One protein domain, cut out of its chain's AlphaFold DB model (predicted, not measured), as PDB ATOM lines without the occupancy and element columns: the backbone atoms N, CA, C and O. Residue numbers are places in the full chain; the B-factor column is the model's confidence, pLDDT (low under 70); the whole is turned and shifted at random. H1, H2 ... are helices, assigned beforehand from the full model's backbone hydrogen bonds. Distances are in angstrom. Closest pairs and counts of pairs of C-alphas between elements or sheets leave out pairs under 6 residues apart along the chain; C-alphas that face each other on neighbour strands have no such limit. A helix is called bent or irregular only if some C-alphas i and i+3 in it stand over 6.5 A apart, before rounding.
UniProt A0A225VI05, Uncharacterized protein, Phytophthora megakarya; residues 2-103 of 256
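Overview. This is residues 2 to 103 of the 256 residues of an uncharacterized protein of Phytophthora megakarya (UniProt A0A225VI05). One very long bent helix, H1, makes the length; past residue 53, where H1b stops, the backbone folds back through little H2 into H3, which packs on H1b, and H4, which forms a hairpin with H3. Residues 2 to 32 stick out freely. The printed part has 102 residues with four named helices, H1 to H4, and no named strand: all helix, extended, radius of gyration of the C-alphas 23.8 A, spanning 81 by 25 by 21 A.

Arrangement. Look first at H1, residues 2 to 53, by its hydrogen bonds one helix, but bent: C-alphas 15 and 18 are 6.9 A apart. Its arms H1a, residues 2 to 15, and H1b, residues 18 to 53, stand at a steep tilt of 47 degrees. H1b, with residues 40 to 52 alone, touches H3, residues 63 to 83, closest at the C-alphas of Ile 44 and Pro 77, 5.6 A. H3, with residues 74 to 82 alone, touches H4, residues 85 to 103, closest at the C-alphas of Thr 78 and Cys 96, 5.0 A; this hairpin runs opposite ways at a shallow tilt of 32 degrees, only just short of steep. H2, residues 55 to 58, only just touches H3, with 3 pairs of C-alphas within 8 A, closest at Ile 57 and Tyr 65, 6.9 A. Every O i to N i+4 pair is within hydrogen-bond range in H1a and H1b, 15 of 17 in H3 and 13 of 15 in H4; H2 is too short for one.

Along the chain. Find C-alpha 2 at (25.148, -70.160, -13.148); H1a runs 20.0 A, H1b 52.3 A, H2 5.0 A, H3 29.7 A and H4 19.5 A, ending at C-alpha 103, (12.503, -4.281, -21.917).

Size, cuts and confidence. The C-alphas farthest apart, of Leu 3 and Gln 59, are 80.9 A apart. The printed part has no cut, its three links are tight, and no printed residue is under 70 in pLDDT.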
ATOM      1  N   HIS A   2      24.227 -71.275 -13.473       76.19
ATOM      2  CA  HIS A   2      25.148 -70.160 -13.148       76.19
ATOM      3  C   HIS A   2      25.887 -69.523 -14.345       76.19
ATOM      4  O   HIS A   2      26.115 -68.319 -14.355       76.19
ATOM      5  N   LEU A   3      26.221 -70.293 -15.386       79.75
ATOM      6  CA  LEU A   3      26.912 -69.748 -16.566       79.75
ATOM      7  C   LEU A   3      26.004 -68.826 -17.405       79.75
ATOM      8  O   LEU A   3      26.432 -67.788 -17.895       79.75
ATOM      9  N   PHE A   4      24.728 -69.198 -17.536       80.50
ATOM     10  CA  PHE A   4      23.735 -68.442 -18.302       80.50
ATOM     11  C   PHE A   4      23.430 -67.089 -17.650       80.50
ATOM     12  O   PHE A   4      23.429 -66.064 -18.321       80.50
ATOM     13  N   THR A   5      23.264 -67.067 -16.326       82.94
ATOM     14  CA  THR A   5      23.063 -65.822 -15.568       82.94
ATOM     15  C   THR A   5      24.278 -64.899 -15.658       82.94
ATOM     16  O   THR A   5      24.102 -63.705 -15.889       82.94
ATOM     17  N   ALA A   6      25.503 -65.432 -15.584       85.94
ATOM     18  CA  ALA A   6      26.721 -64.643 -15.773       85.94
ATOM     19  C   ALA A   6      26.812 -64.024 -17.182       85.94
ATOM     20  O   ALA A   6      27.098 -62.835 -17.310       85.94
ATOM     21  N   LEU A   7      26.506 -64.789 -18.237       84.38
ATOM     22  CA  LEU A   7      26.494 -64.283 -19.615       84.38
ATOM     23  C   LEU A   7      25.406 -63.224 -19.841       84.38
ATOM     24  O   LEU A   7      25.675 -62.217 -20.490       84.38
ATOM     25  N   CYS A   8      24.210 -63.397 -19.270       82.75
ATOM     26  CA  CYS A   8      23.145 -62.392 -19.336       82.75
ATOM     27  C   CYS A   8      23.517 -61.097 -18.600       82.75
ATOM     28  O   CYS A   8      23.231 -60.014 -19.103       82.75
ATOM     29  N   VAL A   9      24.181 -61.186 -17.443       86.25
ATOM     30  CA  VAL A   9      24.639 -60.008 -16.687       86.25
ATOM     31  C   VAL A   9      25.759 -59.282 -17.428       86.25
ATOM     32  O   VAL A   9      25.697 -58.065 -17.570       86.25
ATOM     33  N   ILE A  10      26.752 -60.004 -17.954       85.88
ATOM     34  CA  ILE A  10      27.860 -59.404 -18.712       85.88
ATOM     35  C   ILE A  10      27.348 -58.807 -20.027       85.88
ATOM     36  O   ILE A  10      27.687 -57.671 -20.342       85.88
ATOM     37  N   GLY A  11      26.488 -59.523 -20.758       84.00
ATOM     38  CA  GLY A  11      25.861 -59.040 -21.990       84.00
ATOM     39  C   GLY A  11      24.947 -57.836 -21.756       84.00
ATOM     40  O   GLY A  11      25.007 -56.855 -22.494       84.00
ATOM     41  N   GLY A  12      24.146 -57.855 -20.689       84.56
ATOM     42  CA  GLY A  12      23.334 -56.712 -20.263       84.56
ATOM     43  C   GLY A  12      24.191 -55.515 -19.845       84.56
ATOM     44  O   GLY A  12      23.889 -54.370 -20.176       84.56
ATOM     45  N   TRP A  13      25.315 -55.753 -19.168       86.25
ATOM     46  CA  TRP A  13      26.241 -54.698 -18.769       86.25
ATOM     47  C   TRP A  13      26.950 -54.069 -19.973       86.25
ATOM     48  O   TRP A  13      26.994 -52.845 -20.092       86.25
ATOM     49  N   THR A  14      27.477 -54.863 -20.903       85.81
ATOM     50  CA  THR A  14      28.158 -54.342 -22.099       85.81
ATOM     51  C   THR A  14      27.192 -53.590 -23.012       85.81
ATOM     52  O   THR A  14      27.518 -52.486 -23.447       85.81
ATOM     53  N   THR A  15      25.972 -54.098 -23.207       85.06
ATOM     54  CA  THR A  15      24.931 -53.421 -24.005       85.06
ATOM     55  C   THR A  15      24.429 -52.120 -23.372       85.06
ATOM     56  O   THR A  15      24.154 -51.165 -24.095       85.06
ATOM     57  N   THR A  16      24.372 -52.018 -22.038       87.50
ATOM     58  CA  THR A  16      23.954 -50.785 -21.330       87.50
ATOM     59  C   THR A  16      25.087 -49.780 -21.092       87.50
ATOM     60  O   THR A  16      24.829 -48.630 -20.738       87.50
ATOM     61  N   THR A  17      26.352 -50.159 -21.286       89.31
ATOM     62  CA  THR A  17      27.518 -49.265 -21.131       89.31
ATOM     63  C   THR A  17      27.465 -48.004 -22.010       89.31
ATOM     64  O   THR A  17      27.621 -46.920 -21.446       89.31
ATOM     65  N   PRO A  18      27.186 -48.071 -23.331       87.62
ATOM     66  CA  PRO A  18      27.077 -46.862 -24.153       87.62
ATOM     67  C   PRO A  18      25.930 -45.950 -23.695       87.62
ATOM     68  O   PRO A  18      26.110 -44.738 -23.613       87.62
ATOM     69  N   TYR A  19      24.784 -46.518 -23.303       86.75
ATOM     70  CA  TYR A  19      23.654 -45.743 -22.777       86.75
ATOM     71  C   TYR A  19      24.001 -45.022 -21.476       86.75
ATOM     72  O   TYR A  19      23.646 -43.861 -21.304       86.75
ATOM     73  N   ARG A  20      24.732 -45.679 -20.569       88.31
ATOM     74  CA  ARG A  20      25.181 -45.064 -19.312       88.31
ATOM     75  C   ARG A  20      26.198 -43.954 -19.537       88.31
ATOM     76  O   ARG A  20      26.130 -42.946 -18.844       88.31
ATOM     77  N   ALA A  21      27.088 -44.101 -20.517       91.31
ATOM     78  CA  ALA A  21      28.023 -43.044 -20.890       91.31
ATOM     79  C   ALA A  21      27.288 -41.815 -21.448       91.31
ATOM     80  O   ALA A  21      27.552 -40.702 -21.004       91.31
ATOM     81  N   VAL A  22      26.320 -42.016 -22.351       92.12
ATOM     82  CA  VAL A  22      25.479 -40.933 -22.892       92.12
ATOM     83  C   VAL A  22      24.623 -40.287 -21.800       92.12
ATOM     84  O   VAL A  22      24.509 -39.067 -21.744       92.12
ATOM     85  N   ALA A  23      24.045 -41.084 -20.899       91.62
ATOM     86  CA  ALA A  23      23.278 -40.563 -19.773       91.62
ATOM     87  C   ALA A  23      24.160 -39.728 -18.832       91.62
ATOM     88  O   ALA A  23      23.747 -38.658 -18.403       91.62
ATOM     89  N   TRP A  24      25.385 -40.179 -18.549       91.75
ATOM     90  CA  TRP A  24      26.325 -39.444 -17.708       91.75
ATOM     91  C   TRP A  24      26.751 -38.119 -18.341       91.75
ATOM     92  O   TRP A  24      26.685 -37.085 -17.682       91.75
ATOM     93  N   THR A  25      27.125 -38.113 -19.626       93.88
ATOM     94  CA  THR A  25      27.494 -36.869 -20.318       93.88
ATOM     95  C   THR A  25      26.320 -35.901 -20.402       93.88
ATOM     96  O   THR A  25      26.501 -34.709 -20.164       93.88
ATOM     97  N   PHE A  26      25.113 -36.408 -20.656       92.81
ATOM     98  CA  PHE A  26      23.893 -35.608 -20.626       92.81
ATOM     99  C   PHE A  26      23.651 -34.995 -19.242       92.81
ATOM    100  O   PHE A  26      23.429 -33.792 -19.141       92.81
ATOM    101  N   VAL A  27      23.751 -35.784 -18.168       94.56
ATOM    102  CA  VAL A  27      23.587 -35.291 -16.791       94.56
ATOM    103  C   VAL A  27      24.645 -34.246 -16.446       94.56
ATOM    104  O   VAL A  27      24.297 -33.207 -15.891       94.56
ATOM    105  N   CYS A  28      25.912 -34.468 -16.802       93.38
ATOM    106  CA  CYS A  28      26.976 -33.488 -16.585       93.38
ATOM    107  C   CYS A  28      26.707 -32.173 -17.325       93.38
ATOM    108  O   CYS A  28      26.927 -31.099 -16.766       93.38
ATOM    109  N   GLU A  29      26.208 -32.242 -18.557       93.44
ATOM    110  CA  GLU A  29      25.912 -31.052 -19.352       93.44
ATOM    111  C   GLU A  29      24.685 -30.298 -18.826       93.44
ATOM    112  O   GLU A  29      24.721 -29.076 -18.678       93.44
ATOM    113  N   VAL A  30      23.626 -31.018 -18.442       92.69
ATOM    114  CA  VAL A  30      22.460 -30.440 -17.758       92.69
ATOM    115  C   VAL A  30      22.879 -29.781 -16.447       92.69
ATOM    116  O   VAL A  30      22.471 -28.653 -16.169       92.69
ATOM    117  N   TRP A  31      23.735 -30.440 -15.662       92.44
ATOM    118  CA  TRP A  31      24.265 -29.893 -14.416       92.44
ATOM    119  C   TRP A  31      25.074 -28.616 -14.657       92.44
ATOM    120  O   TRP A  31      24.872 -27.617 -13.969       92.44
ATOM    121  N   ARG A  32      25.928 -28.599 -15.685       91.12
ATOM    122  CA  ARG A  32      26.698 -27.415 -16.083       91.12
ATOM    123  C   ARG A  32      25.784 -26.235 -16.412       91.12
ATOM    124  O   ARG A  32      26.009 -25.131 -15.918       91.12
ATOM    125  N   VAL A  33      24.736 -26.465 -17.205       88.44
ATOM    126  CA  VAL A  33      23.749 -25.434 -17.560       88.44
ATOM    127  C   VAL A  33      22.963 -24.973 -16.332       88.44
ATOM    128  O   VAL A  33      22.723 -23.775 -16.183       88.44
ATOM    129  N   LEU A  34      22.596 -25.883 -15.427       91.62
ATOM    130  CA  LEU A  34      21.912 -25.538 -14.182       91.62
ATOM    131  C   LEU A  34      22.788 -24.637 -13.303       91.62
ATOM    132  O   LEU A  34      22.345 -23.565 -12.903       91.62
ATOM    133  N   CYS A  35      24.049 -25.011 -13.074       89.00
ATOM    134  CA  CYS A  35      24.995 -24.199 -12.309       89.00
ATOM    135  C   CYS A  35      25.234 -22.823 -12.950       89.00
ATOM    136  O   CYS A  35      25.291 -21.813 -12.246       89.00
ATOM    137  N   LEU A  36      25.331 -22.756 -14.283       88.88
ATOM    138  CA  LEU A  36      25.457 -21.489 -15.007       88.88
ATOM    139  C   LEU A  36      24.227 -20.594 -14.807       88.88
ATOM    140  O   LEU A  36      24.385 -19.415 -14.503       88.88
ATOM    141  N   ASN A  37      23.016 -21.146 -14.895       89.31
ATOM    142  CA  ASN A  37      21.790 -20.385 -14.643       89.31
ATOM    143  C   ASN A  37      21.671 -19.945 -13.178       89.31
ATOM    144  O   ASN A  37      21.331 -18.793 -12.921       89.31
ATOM    145  N   CYS A  38      21.993 -20.816 -12.220       89.81
ATOM    146  CA  CYS A  38      21.969 -20.470 -10.798       89.81
ATOM    147  C   CYS A  38      22.980 -19.368 -10.457       89.81
ATOM    148  O   CYS A  38      22.633 -18.434  -9.740       89.81
ATOM    149  N   SER A  39      24.206 -19.441 -10.987       91.00
ATOM    150  CA  SER A  39      25.224 -18.402 -10.760       91.00
ATOM    151  C   SER A  39      24.822 -17.060 -11.371       91.00
ATOM    152  O   SER A  39      24.907 -16.038 -10.700       91.00
ATOM    153  N   MET A  40      24.296 -17.067 -12.600       89.94
ATOM    154  CA  MET A  40      23.775 -15.870 -13.259       89.94
ATOM    155  C   MET A  40      22.618 -15.249 -12.468       89.94
ATOM    156  O   MET A  40      22.608 -14.045 -12.228       89.94
ATOM    157  N   ALA A  41      21.659 -16.062 -12.017       89.94
ATOM    158  CA  ALA A  41      20.541 -15.589 -11.210       89.94
ATOM    159  C   ALA A  41      21.011 -14.988  -9.878       89.94
ATOM    160  O   ALA A  41      20.522 -13.933  -9.483       89.94
ATOM    161  N   ALA A  42      21.979 -15.620  -9.209       92.56
ATOM    162  CA  ALA A  42      22.534 -15.111  -7.960       92.56
ATOM    163  C   ALA A  42      23.207 -13.740  -8.144       92.56
ATOM    164  O   ALA A  42      22.969 -12.842  -7.340       92.56
ATOM    165  N   GLU A  43      23.983 -13.545  -9.215       92.38
ATOM    166  CA  GLU A  43      24.621 -12.253  -9.513       92.38
ATOM    167  C   GLU A  43      23.599 -11.159  -9.851       92.38
ATOM    168  O   GLU A  43      23.715 -10.031  -9.369       92.38
ATOM    169  N   ILE A  44      22.563 -11.496 -10.626       91.62
ATOM    170  CA  ILE A  44      21.458 -10.577 -10.940       91.62
ATOM    171  C   ILE A  44      20.725 -10.165  -9.663       91.62
ATOM    172  O   ILE A  44      20.471  -8.979  -9.463       91.62
ATOM    173  N   VAL A  45      20.405 -11.120  -8.787       93.00
ATOM    174  CA  VAL A  45      19.725 -10.844  -7.515       93.00
ATOM    175  C   VAL A  45      20.605  -9.999  -6.599       93.00
ATOM    176  O   VAL A  45      20.106  -9.034  -6.029       93.00
ATOM    177  N   ALA A  46      21.901 -10.301  -6.494       93.94
ATOM    178  CA  ALA A  46      22.831  -9.522  -5.682       93.94
ATOM    179  C   ALA A  46      22.918  -8.069  -6.169       93.94
ATOM    180  O   ALA A  46      22.764  -7.140  -5.379       93.94
ATOM    181  N   LYS A  47      23.064  -7.854  -7.485       92.44
ATOM    182  CA  LYS A  47      23.076  -6.499  -8.053       92.44
ATOM    183  C   LYS A  47      21.740  -5.787  -7.934       92.44
ATOM    184  O   LYS A  47      21.713  -4.585  -7.695       92.44
ATOM    185  N   TYR A  48      20.631  -6.507  -8.038       90.88
ATOM    186  CA  TYR A  48      19.319  -5.924  -7.800       90.88
ATOM    187  C   TYR A  48      19.161  -5.491  -6.338       90.88
ATOM    188  O   TYR A  48      18.680  -4.393  -6.076       90.88
ATOM    189  N   GLN A  49      19.616  -6.311  -5.386       90.81
ATOM    190  CA  GLN A  49      19.613  -5.970  -3.963       90.81
ATOM    191  C   GLN A  49      20.461  -4.731  -3.663       90.81
ATOM    192  O   GLN A  49      20.004  -3.888  -2.895       90.81
ATOM    193  N   GLU A  50      21.631  -4.578  -4.291       91.69
ATOM    194  CA  GLU A  50      22.434  -3.349  -4.186       91.69
ATOM    195  C   GLU A  50      21.636  -2.116  -4.642       91.69
ATOM    196  O   GLU A  50      21.588  -1.118  -3.930       91.69
ATOM    197  N   VAL A  51      20.945  -2.208  -5.784       88.69
ATOM    198  CA  VAL A  51      20.113  -1.114  -6.315       88.69
ATOM    199  C   VAL A  51      18.937  -0.795  -5.382       88.69
ATOM    200  O   VAL A  51      18.638   0.369  -5.141       88.69
ATOM    201  N   VAL A  52      18.289  -1.806  -4.795       87.00
ATOM    202  CA  VAL A  52      17.198  -1.607  -3.817       87.00
ATOM    203  C   VAL A  52      17.694  -0.951  -2.519       87.00
ATOM    204  O   VAL A  52      16.947  -0.227  -1.854       87.00
ATOM    205  N   GLN A  53      18.939  -1.219  -2.127       86.88
ATOM    206  CA  GLN A  53      19.555  -0.656  -0.924       86.88
ATOM    207  C   GLN A  53      20.145   0.743  -1.137       86.88
ATOM    208  O   GLN A  53      20.503   1.396  -0.158       86.88
ATOM    209  N   ASP A  54      20.220   1.216  -2.381       90.44
ATOM    210  CA  ASP A  54      20.720   2.547  -2.695       90.44
ATOM    211  C   ASP A  54      19.819   3.631  -2.074       90.44
ATOM    212  O   ASP A  54      18.597   3.672  -2.277       90.44
ATOM    213  N   GLN A  55      20.430   4.536  -1.302       80.62
ATOM    214  CA  GLN A  55      19.731   5.628  -0.623       80.62
ATOM    215  C   GLN A  55      18.998   6.545  -1.606       80.62
ATOM    216  O   GLN A  55      17.960   7.109  -1.259       80.62
ATOM    217  N   THR A  56      19.501   6.673  -2.835       82.00
ATOM    218  CA  THR A  56      18.876   7.497  -3.879       82.00
ATOM    219  C   THR A  56      17.507   6.958  -4.300       82.00
ATOM    220  O   THR A  56      16.570   7.733  -4.483       82.00
ATOM    221  N   ILE A  57      17.352   5.633  -4.374       80.62
ATOM    222  CA  ILE A  57      16.084   4.980  -4.726       80.62
ATOM    223  C   ILE A  57      15.135   4.957  -3.529       80.62
ATOM    224  O   ILE A  57      13.934   5.156  -3.698       80.62
ATOM    225  N   GLN A  58      15.657   4.806  -2.310       79.38
ATOM    226  CA  GLN A  58      14.843   4.844  -1.088       79.38
ATOM    227  C   GLN A  58      14.226   6.218  -0.797       79.38
ATOM    228  O   GLN A  58      13.201   6.304  -0.118       79.38
ATOM    229  N   GLN A  59      14.822   7.299  -1.308       83.31
ATOM    230  CA  GLN A  59      14.236   8.639  -1.214       83.31
ATOM    231  C   GLN A  59      12.994   8.808  -2.099       83.31
ATOM    232  O   GLN A  59      12.146   9.661  -1.821       83.31
ATOM    233  N   ILE A  60      12.846   7.986  -3.142       85.38
ATOM    234  CA  ILE A  60      11.677   8.000  -4.018       85.38
ATOM    235  C   ILE A  60      10.503   7.356  -3.267       85.38
ATOM    236  O   ILE A  60      10.625   6.285  -2.680       85.38
ATOM    237  N   ARG A  61       9.332   8.004  -3.271       82.81
ATOM    238  CA  ARG A  61       8.128   7.527  -2.568       82.81
ATOM    239  C   ARG A  61       7.004   7.138  -3.527       82.81
ATOM    240  O   ARG A  61       6.841   7.717  -4.598       82.81
ATOM    241  N   GLY A  62       6.175   6.188  -3.091       85.62
ATOM    242  CA  GLY A  62       4.913   5.833  -3.750       85.62
ATOM    243  C   GLY A  62       5.092   5.130  -5.099       85.62
ATOM    244  O   GLY A  62       5.942   4.258  -5.249       85.62
ATOM    245  N   TRP A  63       4.282   5.503  -6.092       82.12
ATOM    246  CA  TRP A  63       4.286   4.870  -7.419       82.12
ATOM    247  C   TRP A  63       5.595   5.056  -8.191       82.12
ATOM    248  O   TRP A  63       5.989   4.166  -8.941       82.12
ATOM    249  N   ALA A  64       6.304   6.164  -7.963       84.50
ATOM    250  CA  ALA A  64       7.603   6.409  -8.585       84.50
ATOM    251  C   ALA A  64       8.673   5.411  -8.101       84.50
ATOM    252  O   ALA A  64       9.514   4.991  -8.889       84.50
ATOM    253  N   TYR A  65       8.598   4.969  -6.840       86.06
ATOM    254  CA  TYR A  65       9.490   3.940  -6.291       86.06
ATOM    255  C   TYR A  65       9.238   2.579  -6.940       86.06
ATOM    256  O   TYR A  65      10.172   1.901  -7.358       86.06
ATOM    257  N   VAL A  66       7.962   2.205  -7.089       86.88
ATOM    258  CA  VAL A  66       7.564   0.953  -7.751       86.88
ATOM    259  C   VAL A  66       7.993   0.954  -9.220       86.88
ATOM    260  O   VAL A  66       8.531  -0.042  -9.697       86.88
ATOM    261  N   GLY A  67       7.818   2.080  -9.919       84.94
ATOM    262  CA  GLY A  67       8.295   2.251 -11.291       84.94
ATOM    263  C   GLY A  67       9.819   2.142 -11.406       84.94
ATOM    264  O   GLY A  67      10.312   1.429 -12.275       84.94
ATOM    265  N   ALA A  68      10.565   2.777 -10.495       87.56
ATOM    266  CA  ALA A  68      12.026   2.708 -10.461       87.56
ATOM    267  C   ALA A  68      12.541   1.283 -10.186       87.56
ATOM    268  O   ALA A  68      13.435   0.811 -10.886       87.56
ATOM    269  N   LEU A  69      11.938   0.563  -9.232       88.69
ATOM    270  CA  LEU A  69      12.238  -0.850  -8.961       88.69
ATOM    271  C   LEU A  69      11.915  -1.752 -10.152       88.69
ATOM    272  O   LEU A  69      12.723  -2.604 -10.512       88.69
ATOM    273  N   GLY A  70      10.752  -1.559 -10.777       86.81
ATOM    274  CA  GLY A  70      10.362  -2.305 -11.972       86.81
ATOM    275  C   GLY A  70      11.336  -2.069 -13.125       86.81
ATOM    276  O   GLY A  70      11.801  -3.019 -13.751       86.81
ATOM    277  N   GLY A  71      11.727  -0.814 -13.349       86.94
ATOM    278  CA  GLY A  71      12.741  -0.456 -14.336       86.94
ATOM    279  C   GLY A  71      14.108  -1.072 -14.031       86.94
ATOM    280  O   GLY A  71      14.742  -1.614 -14.937       86.94
ATOM    281  N   ALA A  72      14.526  -1.066 -12.761       89.50
ATOM    282  CA  ALA A  72      15.752  -1.714 -12.302       89.50
ATOM    283  C   ALA A  72      15.716  -3.236 -12.508       89.50
ATOM    284  O   ALA A  72      16.688  -3.818 -12.983       89.50
ATOM    285  N   ALA A  73      14.588  -3.893 -12.239       88.00
ATOM    286  CA  ALA A  73      14.437  -5.332 -12.455       88.00
ATOM    287  C   ALA A  73      14.610  -5.723 -13.935       88.00
ATOM    288  O   ALA A  73      15.115  -6.804 -14.231       88.00
ATOM    289  N   LEU A  74      14.245  -4.833 -14.864       86.62
ATOM    290  CA  LEU A  74      14.426  -5.033 -16.306       86.62
ATOM    291  C   LEU A  74      15.825  -4.635 -16.809       86.62
ATOM    292  O   LEU A  74      16.253  -5.120 -17.861       86.62
ATOM    293  N   SER A  75      16.535  -3.741 -16.111       88.88
ATOM    294  CA  SER A  75      17.847  -3.212 -16.523       88.88
ATOM    295  C   SER A  75      19.044  -3.944 -15.910       88.88
ATOM    296  O   SER A  75      20.047  -4.171 -16.594       88.88
ATOM    297  N   VAL A  76      18.929  -4.389 -14.657       92.12
ATOM    298  CA  VAL A  76      19.984  -5.097 -13.920       92.12
ATOM    299  C   VAL A  76      20.439  -6.386 -14.621       92.12
ATOM    300  O   VAL A  76      21.652  -6.568 -14.744       92.12
ATOM    301  N   PRO A  77      19.553  -7.251 -15.163       89.12
ATOM    302  CA  PRO A  77      19.986  -8.458 -15.865       89.12
ATOM    303  C   PRO A  77      20.952  -8.181 -17.019       89.12
ATOM    304  O   PRO A  77      21.967  -8.858 -17.157       89.12
ATOM    305  N   THR A  78      20.688  -7.150 -17.825       90.31
ATOM    306  CA  THR A  78      21.564  -6.805 -18.957       90.31
ATOM    307  C   THR A  78      22.864  -6.160 -18.509       90.31
ATOM    308  O   THR A  78      23.893  -6.368 -19.146       90.31
ATOM    309  N   LEU A  79      22.838  -5.410 -17.402       90.69
ATOM    310  CA  LEU A  79      24.038  -4.817 -16.819       90.69
ATOM    311  C   LEU A  79      24.989  -5.912 -16.316       90.69
ATOM    312  O   LEU A  79      26.169  -5.902 -16.643       90.69
ATOM    313  N   VAL A  80      24.464  -6.905 -15.595       91.31
ATOM    314  CA  VAL A  80      25.252  -8.044 -15.093       91.31
ATOM    315  C   VAL A  80      25.785  -8.906 -16.233       91.31
ATOM    316  O   VAL A  80      26.939  -9.328 -16.203       91.31
ATOM    317  N   LEU A  81      24.965  -9.157 -17.259       89.44
ATOM    318  CA  LEU A  81      25.359  -9.988 -18.399       89.44
ATOM    319  C   LEU A  81      26.396  -9.321 -19.303       89.44
ATOM    320  O   LEU A  81      27.241 -10.022 -19.855       89.44
ATOM    321  N   SER A  82      26.339  -7.996 -19.455       87.81
ATOM    322  CA  SER A  82      27.347  -7.235 -20.204       87.81
ATOM    323  C   SER A  82      28.647  -7.071 -19.415       87.81
ATOM    324  O   SER A  82      29.719  -7.227 -19.989       87.81
ATOM    325  N   ALA A  83      28.572  -6.850 -18.099       89.94
ATOM    326  CA  ALA A  83      29.753  -6.752 -17.241       89.94
ATOM    327  C   ALA A  83      30.534  -8.076 -17.139       89.94
ATOM    328  O   ALA A  83      31.753  -8.066 -17.013       89.94
ATOM    329  N   ASN A  84      29.841  -9.215 -17.224       88.94
ATOM    330  CA  ASN A  84      30.432 -10.550 -17.122       88.94
ATOM    331  C   ASN A  84      30.507 -11.280 -18.475       88.94
ATOM    332  O   ASN A  84      30.370 -12.509 -18.538       88.94
ATOM    333  N   GLU A  85      30.709 -10.549 -19.576       87.06
ATOM    334  CA  GLU A  85      30.730 -11.146 -20.916       87.06
ATOM    335  C   GLU A  85      31.817 -12.226 -21.060       87.06
ATOM    336  O   GLU A  85      31.567 -13.267 -21.668       87.06
ATOM    337  N   GLU A  86      32.983 -12.046 -20.439       86.75
ATOM    338  CA  GLU A  86      34.067 -13.040 -20.454       86.75
ATOM    339  C   GLU A  86      33.665 -14.368 -19.792       86.75
ATOM    340  O   GLU A  86      34.084 -15.441 -20.228       86.75
ATOM    341  N   ARG A  87      32.806 -14.314 -18.765       86.06
ATOM    342  CA  ARG A  87      32.390 -15.479 -17.972       86.06
ATOM    343  C   ARG A  87      31.268 -16.274 -18.636       86.06
ATOM    344  O   ARG A  87      31.260 -17.503 -18.576       86.06
ATOM    345  N   TYR A  88      30.311 -15.583 -19.255       85.00
ATOM    346  CA  TYR A  88      29.115 -16.203 -19.844       85.00
ATOM    347  C   TYR A  88      29.172 -16.324 -21.374       85.00
ATOM    348  O   TYR A  88      28.385 -17.068 -21.972       85.00
ATOM    349  N   GLY A  89      30.093 -15.608 -22.023       88.12
ATOM    350  CA  GLY A  89      30.362 -15.662 -23.454       88.12
ATOM    351  C   GLY A  89      29.104 -15.552 -24.319       88.12
ATOM    352  O   GLY A  89      28.226 -14.711 -24.117       88.12
ATOM    353  N   ARG A  90      28.983 -16.456 -25.299       88.69
ATOM    354  CA  ARG A  90      27.852 -16.483 -26.246       88.69
ATOM    355  C   ARG A  90      26.495 -16.693 -25.563       88.69
ATOM    356  O   ARG A  90      25.494 -16.171 -26.049       88.69
ATOM    357  N   TYR A  91      26.455 -17.442 -24.460       85.12
ATOM    358  CA  TYR A  91      25.218 -17.708 -23.721       85.12
ATOM    359  C   TYR A  91      24.699 -16.443 -23.027       85.12
ATOM    360  O   TYR A  91      23.515 -16.126 -23.128       85.12
ATOM    361  N   GLY A  92      25.602 -15.674 -22.407       87.69
ATOM    362  CA  GLY A  92      25.277 -14.388 -21.789       87.69
ATOM    363  C   GLY A  92      24.758 -13.361 -22.795       87.69
ATOM    364  O   GLY A  92      23.733 -12.727 -22.549       87.69
ATOM    365  N   ARG A  93      25.384 -13.271 -23.980       88.81
ATOM    366  CA  ARG A  93      24.923 -12.379 -25.061       88.81
ATOM    367  C   ARG A  93      23.499 -12.682 -25.528       88.81
ATOM    368  O   ARG A  93      22.718 -11.756 -25.731       88.81
ATOM    369  N   MET A  94      23.145 -13.961 -25.665       92.38
ATOM    370  CA  MET A  94      21.787 -14.366 -26.047       92.38
ATOM    371  C   MET A  94      20.754 -13.949 -24.990       92.38
ATOM    372  O   MET A  94      19.704 -13.403 -25.328       92.38
ATOM    373  N   HIS A  95      21.054 -14.167 -23.706       86.56
ATOM    374  CA  HIS A  95      20.182 -13.729 -22.609       86.56
ATOM    375  C   HIS A  95      20.081 -12.206 -22.508       86.56
ATOM    376  O   HIS A  95      18.999 -11.690 -22.245       86.56
ATOM    377  N   CYS A  96      21.169 -11.481 -22.775       90.12
ATOM    378  CA  CYS A  96      21.177 -10.020 -22.796       90.12
ATOM    379  C   CYS A  96      20.265  -9.473 -23.906       90.12
ATOM    380  O   CYS A  96      19.405  -8.634 -23.642       90.12
ATOM    381  N   ALA A  97      20.366 -10.022 -25.122       91.69
ATOM    382  CA  ALA A  97      19.482  -9.667 -26.233       91.69
ATOM    383  C   ALA A  97      18.008  -9.972 -25.919       91.69
ATOM    384  O   ALA A  97      17.132  -9.149 -26.177       91.69
ATOM    385  N   ARG A  98      17.733 -11.127 -25.297       91.06
ATOM    386  CA  ARG A  98      16.380 -11.487 -24.855       91.06
ATOM    387  C   ARG A  98      15.833 -10.492 -23.830       91.06
ATOM    388  O   ARG A  98      14.681 -10.089 -23.948       91.06
ATOM    389  N   TRP A  99      16.634 -10.096 -22.845       90.56
ATOM    390  CA  TRP A  99      16.219  -9.113 -21.843       90.56
ATOM    391  C   TRP A  99      16.006  -7.716 -22.428       90.56
ATOM    392  O   TRP A  99      15.059  -7.045 -22.028       90.56
ATOM    393  N   ASN A 100      16.824  -7.294 -23.395       90.50
ATOM    394  CA  ASN A 100      16.608  -6.037 -24.115       90.50
ATOM    395  C   ASN A 100      15.281  -6.050 -24.884       90.50
ATOM    396  O   ASN A 100      14.492  -5.126 -24.727       90.50
ATOM    397  N   ALA A 101      14.978  -7.131 -25.607       91.50
ATOM    398  CA  ALA A 101      13.695  -7.273 -26.298       91.50
ATOM    399  C   ALA A 101      12.502  -7.252 -25.321       91.50
ATOM    400  O   ALA A 101      11.473  -6.629 -25.581       91.50
ATOM    401  N   TRP A 102      12.643  -7.890 -24.154       85.75
ATOM    402  CA  TRP A 102      11.635  -7.827 -23.088       85.75
ATOM    403  C   TRP A 102      11.462  -6.415 -22.530       85.75
ATOM    404  O   TRP A 102      10.343  -5.994 -22.257       85.75
ATOM    405  N   ARG A 103      12.555  -5.669 -22.369       88.69
ATOM    406  CA  ARG A 103      12.503  -4.281 -21.917       88.69
ATOM    407  C   ARG A 103      11.769  -3.408 -22.924       88.69
ATOM    408  O   ARG A 103      10.852  -2.707 -22.526       88.69
TER     409      ARG A 103